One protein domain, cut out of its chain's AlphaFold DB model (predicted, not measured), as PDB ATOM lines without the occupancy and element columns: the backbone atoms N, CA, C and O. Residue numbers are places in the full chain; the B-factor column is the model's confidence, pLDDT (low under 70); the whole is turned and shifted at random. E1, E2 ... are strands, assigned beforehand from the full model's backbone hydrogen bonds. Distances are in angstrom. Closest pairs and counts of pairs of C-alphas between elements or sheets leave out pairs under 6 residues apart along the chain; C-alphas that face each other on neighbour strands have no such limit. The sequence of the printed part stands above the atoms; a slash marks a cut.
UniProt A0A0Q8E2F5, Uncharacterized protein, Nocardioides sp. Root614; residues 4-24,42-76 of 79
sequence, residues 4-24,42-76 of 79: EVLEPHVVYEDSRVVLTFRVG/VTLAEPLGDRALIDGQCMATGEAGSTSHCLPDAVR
ATOM      1  N   GLU A   4     -63.029  33.261  48.044       88.50
ATOM      2  CA  GLU A   4     -63.053  33.381  46.585       88.50
ATOM      3  C   GLU A   4     -61.744  33.976  46.055       88.50
ATOM      4  O   GLU A   4     -61.194  34.903  46.646       88.50
ATOM      5  N   VAL A   5     -61.246  33.460  44.930       91.12
ATOM      6  CA  VAL A   5     -60.098  34.053  44.232       91.12
ATOM      7  C   VAL A   5     -60.571  35.304  43.497       91.12
ATOM      8  O   VAL A   5     -61.411  35.209  42.605       91.12
ATOM      9  N   LEU A   6     -60.028  36.461  43.867       93.19
ATOM     10  CA  LEU A   6     -60.335  37.741  43.230       93.19
ATOM     11  C   LEU A   6     -59.596  37.873  41.894       93.19
ATOM     12  O   LEU A   6     -58.597  37.189  41.655       93.19
ATOM     13  N   GLU A   7     -60.054  38.794  41.044       94.44
ATOM     14  CA  GLU A   7     -59.306  39.184  39.848       94.44
ATOM     15  C   GLU A   7     -57.883  39.629  40.235       94.44
ATOM     16  O   GLU A   7     -57.714  40.430  41.167       94.44
ATOM     17  N   PRO A   8     -56.838  39.078  39.592       96.00
ATOM     18  CA  PRO A   8     -55.474  39.358  39.989       96.00
ATOM     19  C   PRO A   8     -55.066  40.771  39.580       96.00
ATOM     20  O   PRO A   8     -55.386  41.260  38.500       96.00
ATOM     21  N   HIS A   9     -54.289  41.419  40.442       96.81
ATOM     22  CA  HIS A   9     -53.696  42.712  40.124       96.81
ATOM     23  C   HIS A   9     -52.445  42.506  39.267       96.81
ATOM     24  O   HIS A   9     -51.583  41.705  39.637       96.81
ATOM     25  N   VAL A  10     -52.339  43.234  38.154       97.81
ATOM     26  CA  VAL A  10     -51.214  43.138  37.216       97.81
ATOM     27  C   VAL A  10     -50.477  44.469  37.156       97.81
ATOM     28  O   VAL A  10     -51.087  45.500  36.882       97.81
ATOM     29  N   VAL A  11     -49.165  44.442  37.385       97.88
ATOM     30  CA  VAL A  11     -48.271  45.591  37.196       97.88
ATOM     31  C   VAL A  11     -47.273  45.258  36.098       97.88
ATOM     32  O   VAL A  11     -46.568  44.250  36.180       97.88
ATOM     33  N   TYR A  12     -47.216  46.109  35.080       98.19
ATOM     34  CA  TYR A  12     -46.272  45.994  33.975       98.19
ATOM     35  C   TYR A  12     -45.063  46.882  34.252       98.19
ATOM     36  O   TYR A  12     -45.204  48.070  34.537       98.19
ATOM     37  N   GLU A  13     -43.876  46.293  34.173       97.44
ATOM     38  CA  GLU A  13     -42.595  46.986  34.260       97.44
ATOM     39  C   GLU A  13     -41.730  46.604  33.047       97.44
ATOM     40  O   GLU A  13     -42.029  45.643  32.328       97.44
ATOM     41  N   ASP A  14     -40.630  47.327  32.836       97.12
ATOM     42  CA  ASP A  14     -39.767  47.137  31.663       97.12
ATOM     43  C   ASP A  14     -39.155  45.729  31.596       97.12
ATOM     44  O   ASP A  14     -39.034  45.147  30.521       97.12
ATOM     45  N   SER A  15     -38.778  45.158  32.745       97.44
ATOM     46  CA  SER A  15     -38.080  43.863  32.826       97.44
ATOM     47  C   SER A  15     -38.927  42.721  33.391       97.44
ATOM     48  O   SER A  15     -38.488  41.567  33.412       97.44
ATOM     49  N   ARG A  16     -40.139  43.012  33.874       98.12
ATOM     50  CA  ARG A  16     -40.996  42.028  34.543       98.12
ATOM     51  C   ARG A  16     -42.469  42.413  34.501       98.12
ATOM     52  O   ARG A  16     -42.820  43.581  34.398       98.12
ATOM     53  N   VAL A  17     -43.326  41.412  34.646       98.38
ATOM     54  CA  VAL A  17     -44.755  41.579  34.915       98.38
ATOM     55  C   VAL A  17     -45.040  40.966  36.279       98.38
ATOM     56  O   VAL A  17     -44.739  39.794  36.509       98.38
ATOM     57  N   VAL A  18     -45.594  41.758  37.193       98.12
ATOM     58  CA  VAL A  18     -45.957  41.309  38.542       98.12
ATOM     59  C   VAL A  18     -47.447  40.998  38.568       98.12
ATOM     60  O   VAL A  18     -48.278  41.891  38.410       98.12
ATOM     61  N   LEU A  19     -47.776  39.725  38.769       97.75
ATOM     62  CA  LEU A  19     -49.132  39.207  38.881       97.75
ATOM     63  C   LEU A  19     -49.404  38.830  40.341       97.75
ATOM     64  O   LEU A  19     -48.742  37.954  40.893       97.75
ATOM     65  N   THR A  20     -50.386  39.470  40.972       97.19
ATOM     66  CA  THR A  20     -50.698  39.257  42.392       97.19
ATOM     67  C   THR A  20     -52.113  38.730  42.562       97.19
ATOM     68  O   THR A  20     -53.087  39.473  42.412       97.19
ATOM     69  N   PHE A  21     -52.230  37.462  42.954       94.69
ATOM     70  CA  PHE A  21     -53.504  36.881  43.372       94.69
ATOM     71  C   PHE A  21     -53.849  37.278  44.807       94.69
ATOM     72  O   PHE A  21     -52.981  37.390  45.679       94.69
ATOM     73  N   ARG A  22     -55.143  37.477  45.060       91.69
ATOM     74  CA  ARG A  22     -55.707  37.681  46.396       91.69
ATOM     75  C   ARG A  22     -56.955  36.829  46.550       91.69
ATOM     76  O   ARG A  22     -57.663  36.569  45.580       91.69
ATOM     77  N   VAL A  23     -57.201  36.395  47.777       89.38
ATOM     78  CA  VAL A  23     -58.392  35.635  48.141       89.38
ATOM     79  C   VAL A  23     -59.238  36.512  49.054       89.38
ATOM     80  O   VAL A  23     -58.714  37.107  49.995       89.38
ATOM     81  N   GLY A  24     -60.526  36.632  48.748       88.25
ATOM     82  CA  GLY A  24     -61.473  37.368  49.575       88.25
ATOM     83  C   GLY A  24     -61.623  36.733  50.964       88.25
ATOM     84  O   GLY A  24     -61.397  35.529  51.125       88.25
ATOM     85  N   VAL A  42     -55.215  33.873  33.027       94.56
ATOM     86  CA  VAL A  42     -54.996  35.325  32.961       94.56
ATOM     87  C   VAL A  42     -54.595  35.697  31.543       94.56
ATOM     88  O   VAL A  42     -53.617  35.170  31.015       94.56
ATOM     89  N   THR A  43     -55.329  36.630  30.941       95.88
ATOM     90  CA  THR A  43     -54.935  37.255  29.673       95.88
ATOM     91  C   THR A  43     -54.236  38.572  29.979       95.88
ATOM     92  O   THR A  43     -54.828  39.454  30.596       95.88
ATOM     93  N   LEU A  44     -52.973  38.703  29.573       96.06
ATOM     94  CA  LEU A  44     -52.215  39.941  29.749       96.06
ATOM     95  C   LEU A  44     -52.620  40.971  28.689       96.06
ATOM     96  O   LEU A  44     -52.862  40.624  27.534       96.06
ATOM     97  N   ALA A  45     -52.655  42.242  29.085       97.12
ATOM     98  CA  ALA A  45     -52.911  43.370  28.190       97.12
ATOM     99  C   ALA A  45     -51.703  43.681  27.289       97.12
ATOM    100  O   ALA A  45     -51.862  44.230  26.202       97.12
ATOM    101  N   GLU A  46     -50.504  43.297  27.728       96.75
ATOM    102  CA  GLU A  46     -49.264  43.420  26.973       96.75
ATOM    103  C   GLU A  46     -48.599  42.046  26.802       96.75
ATOM    104  O   GLU A  46     -48.646  41.225  27.725       96.75
ATOM    105  N   PRO A  47     -47.919  41.782  25.670       95.44
ATOM    106  CA  PRO A  47     -47.154  40.551  25.487       95.44
ATOM    107  C   PRO A  47     -46.066  40.415  26.549       95.44
ATOM    108  O   PRO A  47     -45.343  41.373  26.803       95.44
ATOM    109  N   LEU A  48     -45.887  39.227  27.131       95.94
ATOM    110  CA  LEU A  48     -44.854  39.025  28.153       95.94
ATOM    111  C   LEU A  48     -43.444  39.322  27.606       95.94
ATOM    112  O   LEU A  48     -42.681  40.031  28.259       95.94
ATOM    113  N   GLY A  49     -43.145  38.887  26.377       95.69
ATOM    114  CA  GLY A  49     -41.856  39.139  25.722       95.69
ATOM    115  C   GLY A  49     -40.692  38.546  26.519       95.69
ATOM    116  O   GLY A  49     -40.806  37.433  27.026       95.69
ATOM    117  N   ASP A  50     -39.616  39.320  26.675       96.94
ATOM    118  CA  ASP A  50     -38.426  38.929  27.448       96.94
ATOM    119  C   ASP A  50     -38.545  39.230  28.961       96.94
ATOM    120  O   ASP A  50     -37.563  39.178  29.705       96.94
ATOM    121  N   ARG A  51     -39.744  39.579  29.445       98.25
ATOM    122  CA  ARG A  51     -39.980  39.968  30.843       98.25
ATOM    123  C   ARG A  51     -40.202  38.754  31.735       98.25
ATOM    124  O   ARG A  51     -40.959  37.856  31.391       98.25
ATOM    125  N   ALA A  52     -39.645  38.756  32.942       98.19
ATOM    126  CA  ALA A  52     -39.967  37.718  33.926       98.19
ATOM    127  C   ALA A  52     -41.429  37.829  34.406       98.19
ATOM    128  O   ALA A  52     -41.928  38.933  34.620       98.19
ATOM    129  N   LEU A  53     -42.094  36.696  34.655       97.75
ATOM    130  CA  LEU A  53     -43.375  36.670  35.366       97.75
ATOM    131  C   LEU A  53     -43.119  36.474  36.858       97.75
ATOM    132  O   LEU A  53     -42.532  35.466  37.266       97.75
ATOM    133  N   ILE A  54     -43.579  37.423  37.664       98.06
ATOM    134  CA  ILE A  54     -43.382  37.446  39.111       98.06
ATOM    135  C   ILE A  54     -44.723  37.268  39.816       98.06
ATOM    136  O   ILE A  54     -45.698  37.935  39.478       98.06
ATOM    137  N   ASP A  55     -44.761  36.399  40.821       97.19
ATOM    138  CA  ASP A  55     -45.876  36.310  41.761       97.19
ATOM    139  C   ASP A  55     -45.696  37.357  42.861       97.19
ATOM    140  O   ASP A  55     -44.801  37.250  43.704       97.19
ATOM    141  N   GLY A  56     -46.537  38.387  42.857       97.50
ATOM    142  CA  GLY A  56     -46.402  39.490  43.803       97.50
ATOM    143  C   GLY A  56     -46.627  39.091  45.264       97.50
ATOM    144  O   GLY A  56     -46.086  39.754  46.148       97.50
ATOM    145  N   GLN A  57     -47.340  37.990  45.545       95.88
ATOM    146  CA  GLN A  57     -47.464  37.474  46.917       95.88
ATOM    147  C   GLN A  57     -46.152  36.879  47.434       95.88
ATOM    148  O   GLN A  57     -45.934  36.843  48.644       95.88
ATOM    149  N   CYS A  58     -45.275  36.445  46.529       96.88
ATOM    150  CA  CYS A  58     -43.988  35.845  46.858       96.88
ATOM    151  C   CYS A  58     -42.829  36.839  46.938       96.88
ATOM    152  O   CYS A  58     -41.713  36.457  47.286       96.88
ATOM    153  N   MET A  59     -43.061  38.111  46.615       95.44
ATOM    154  CA  MET A  59     -42.061  39.154  46.826       95.44
ATOM    155  C   MET A  59     -41.831  39.381  48.326       95.44
ATOM    156  O   MET A  59     -42.693  39.081  49.146       95.44
ATOM    157  N   ALA A  60     -40.694  39.979  48.697       87.62
ATOM    158  CA  ALA A  60     -40.374  40.270  50.100       87.62
ATOM    159  C   ALA A  60     -41.417  41.165  50.802       87.62
ATOM    160  O   ALA A  60     -41.537  41.135  52.022       87.62
ATOM    161  N   THR A  61     -42.168  41.960  50.037       86.69
ATOM    162  CA  THR A  61     -43.266  42.809  50.524       86.69
ATOM    163  C   THR A  61     -44.632  42.113  50.512       86.69
ATOM    164  O   THR A  61     -45.612  42.719  50.937       86.69
ATOM    165  N   GLY A  62     -44.726  40.892  49.978       88.38
ATOM    166  CA  GLY A  62     -45.952  40.100  49.911       88.38
ATOM    167  C   GLY A  62     -46.136  39.225  51.151       88.38
ATOM    168  O   GLY A  62     -45.169  38.792  51.776       88.38
ATOM    169  N   GLU A  63     -47.389  38.935  51.502       88.44
ATOM    170  CA  GLU A  63     -47.728  38.177  52.717       88.44
ATOM    171  C   GLU A  63     -47.231  36.724  52.667       88.44
ATOM    172  O   GLU A  63     -46.974  36.118  53.707       88.44
ATOM    173  N   ALA A  64     -47.064  36.164  51.464       90.31
ATOM    174  CA  ALA A  64     -46.637  34.782  51.268       90.31
ATOM    175  C   ALA A  64     -45.122  34.619  51.063       90.31
ATOM    176  O   ALA A  64     -44.661  33.479  50.983       90.31
ATOM    177  N   GLY A  65     -44.340  35.703  50.995       91.12
ATOM    178  CA  GLY A  65     -42.928  35.678  50.579       91.12
ATOM    179  C   GLY A  65     -42.019  34.753  51.395       91.12
ATOM    180  O   GLY A  65     -41.033  34.245  50.872       91.12
ATOM    181  N   SER A  66     -42.366  34.476  52.653       88.75
ATOM    182  CA  SER A  66     -41.623  33.567  53.540       88.75
ATOM    183  C   SER A  66     -42.094  32.108  53.494       88.75
ATOM    184  O   SER A  66     -41.510  31.244  54.149       88.75
ATOM    185  N   THR A  67     -43.161  31.811  52.751       90.25
ATOM    186  CA  THR A  67     -43.723  30.460  52.668       90.25
ATOM    187  C   THR A  67     -42.914  29.578  51.723       90.25
ATOM    188  O   THR A  67     -42.305  30.043  50.761       90.25
ATOM    189  N   SER A  68     -42.966  28.263  51.938       91.19
ATOM    190  CA  SER A  68     -42.274  27.286  51.087       91.19
ATOM    191  C   SER A  68     -42.727  27.307  49.621       91.19
ATOM    192  O   SER A  68     -41.975  26.880  48.750       91.19
ATOM    193  N   HIS A  69     -43.920  27.831  49.325       88.38
ATOM    194  CA  HIS A  69     -44.438  27.989  47.960       88.38
ATOM    195  C   HIS A  69     -43.788  29.142  47.176       88.38
ATOM    196  O   HIS A  69     -43.961  29.236  45.955       88.38
ATOM    197  N   CYS A  70     -43.064  30.014  47.873       94.31
ATOM    198  CA  CYS A  70     -42.366  31.172  47.327       94.31
ATOM    199  C   CYS A  70     -40.843  30.995  47.327       94.31
ATOM    200  O   CYS A  70     -40.118  31.937  47.031       94.31
ATOM    201  N   LEU A  71     -40.348  29.800  47.666       89.44
ATOM    202  CA  LEU A  71     -38.925  29.494  47.609       89.44
ATOM    203  C   LEU A  71     -38.537  28.934  46.226       89.44
ATOM    204  O   LEU A  71     -39.303  28.157  45.650       89.44
ATOM    205  N   PRO A  72     -37.336  29.262  45.713       90.50
ATOM    206  CA  PRO A  72     -36.346  30.155  46.323       90.50
ATOM    207  C   PRO A  72     -36.669  31.649  46.153       90.50
ATOM    208  O   PRO A  72     -36.103  32.463  46.878       90.50
ATOM    209  N   ASP A  73     -37.542  32.012  45.211       93.88
ATOM    210  CA  ASP A  73     -37.904  33.396  44.920       93.88
ATOM    211  C   ASP A  73     -39.331  33.534  44.337       93.88
ATOM    212  O   ASP A  73     -40.084  32.569  44.174       93.88
ATOM    213  N   ALA A  74     -39.706  34.775  44.016       96.88
ATOM    214  CA  ALA A  74     -41.011  35.133  43.465       96.88
ATOM    215  C   ALA A  74     -41.182  34.836  41.962       96.88
ATOM    216  O   ALA A  74     -42.234  35.137  41.394       96.88
ATOM    217  N   VAL A  75     -40.164  34.303  41.285       97.00
ATOM    218  CA  VAL A  75     -40.182  34.097  39.837       97.00
ATOM    219  C   VAL A  75     -41.015  32.865  39.506       97.00
ATOM    220  O   VAL A  75     -40.754  31.760  39.972       97.00
ATOM    221  N   ARG A  76     -42.014  33.043  38.639       95.38
ATOM    222  CA  ARG A  76     -42.843  31.948  38.111       95.38
ATOM    223  C   ARG A  76     -42.480  31.567  36.689       95.38
ATOM    224  O   ARG A  76     -42.732  30.439  36.278       95.38
TER     225      ARG A  76
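Overview. This is residues 4 to 24 and 42 to 76 of the 79 residues of an uncharacterized protein of Nocardioides sp. Root614 (UniProt A0A0Q8E2F5). With little regular structure, the domain is a small three-strand sheet, the hairpin E1 and E2 with E3 on its E2 side, and loops round it; residues 56 to 76, with no named element, wind beyond E3's end and fold back beside it. The 56 printed residues have no named helix and, along the chain, E1, E2, E3; the sheet's order is E1, E2, E3, mixed, and the class is all strand, with 13 residues in named elements. It is compact, radius of gyration of the C-alphas 11.4 A, and only just flat, spanning 29 by 27 by 15 A.

Arrangement. E1, residues 9 to 12, and E2, residues 16 to 20, form an antiparallel hairpin at 172 degrees, with N 11 and O 18 within hydrogen-bond range at 2.9 A. E3, residues 52 to 55, is parallel to E2 at 19 degrees; N 17 and O 52 are within hydrogen-bond range at 2.8 A. E1 and E3 are apart.

Along the chain. E1 begins at C-alpha 9 (-53.696, 42.712, 40.124). E2 measures 12.8 A from first to last C-alpha. E3 ends at C-alpha 55 (-45.876, 36.310, 41.761).

Size, cuts and confidence. Residues 25 to 41 are not printed; C-alphas 24 and 42 are 17.9 A apart across the cut. No printed residue is under 70 in pLDDT.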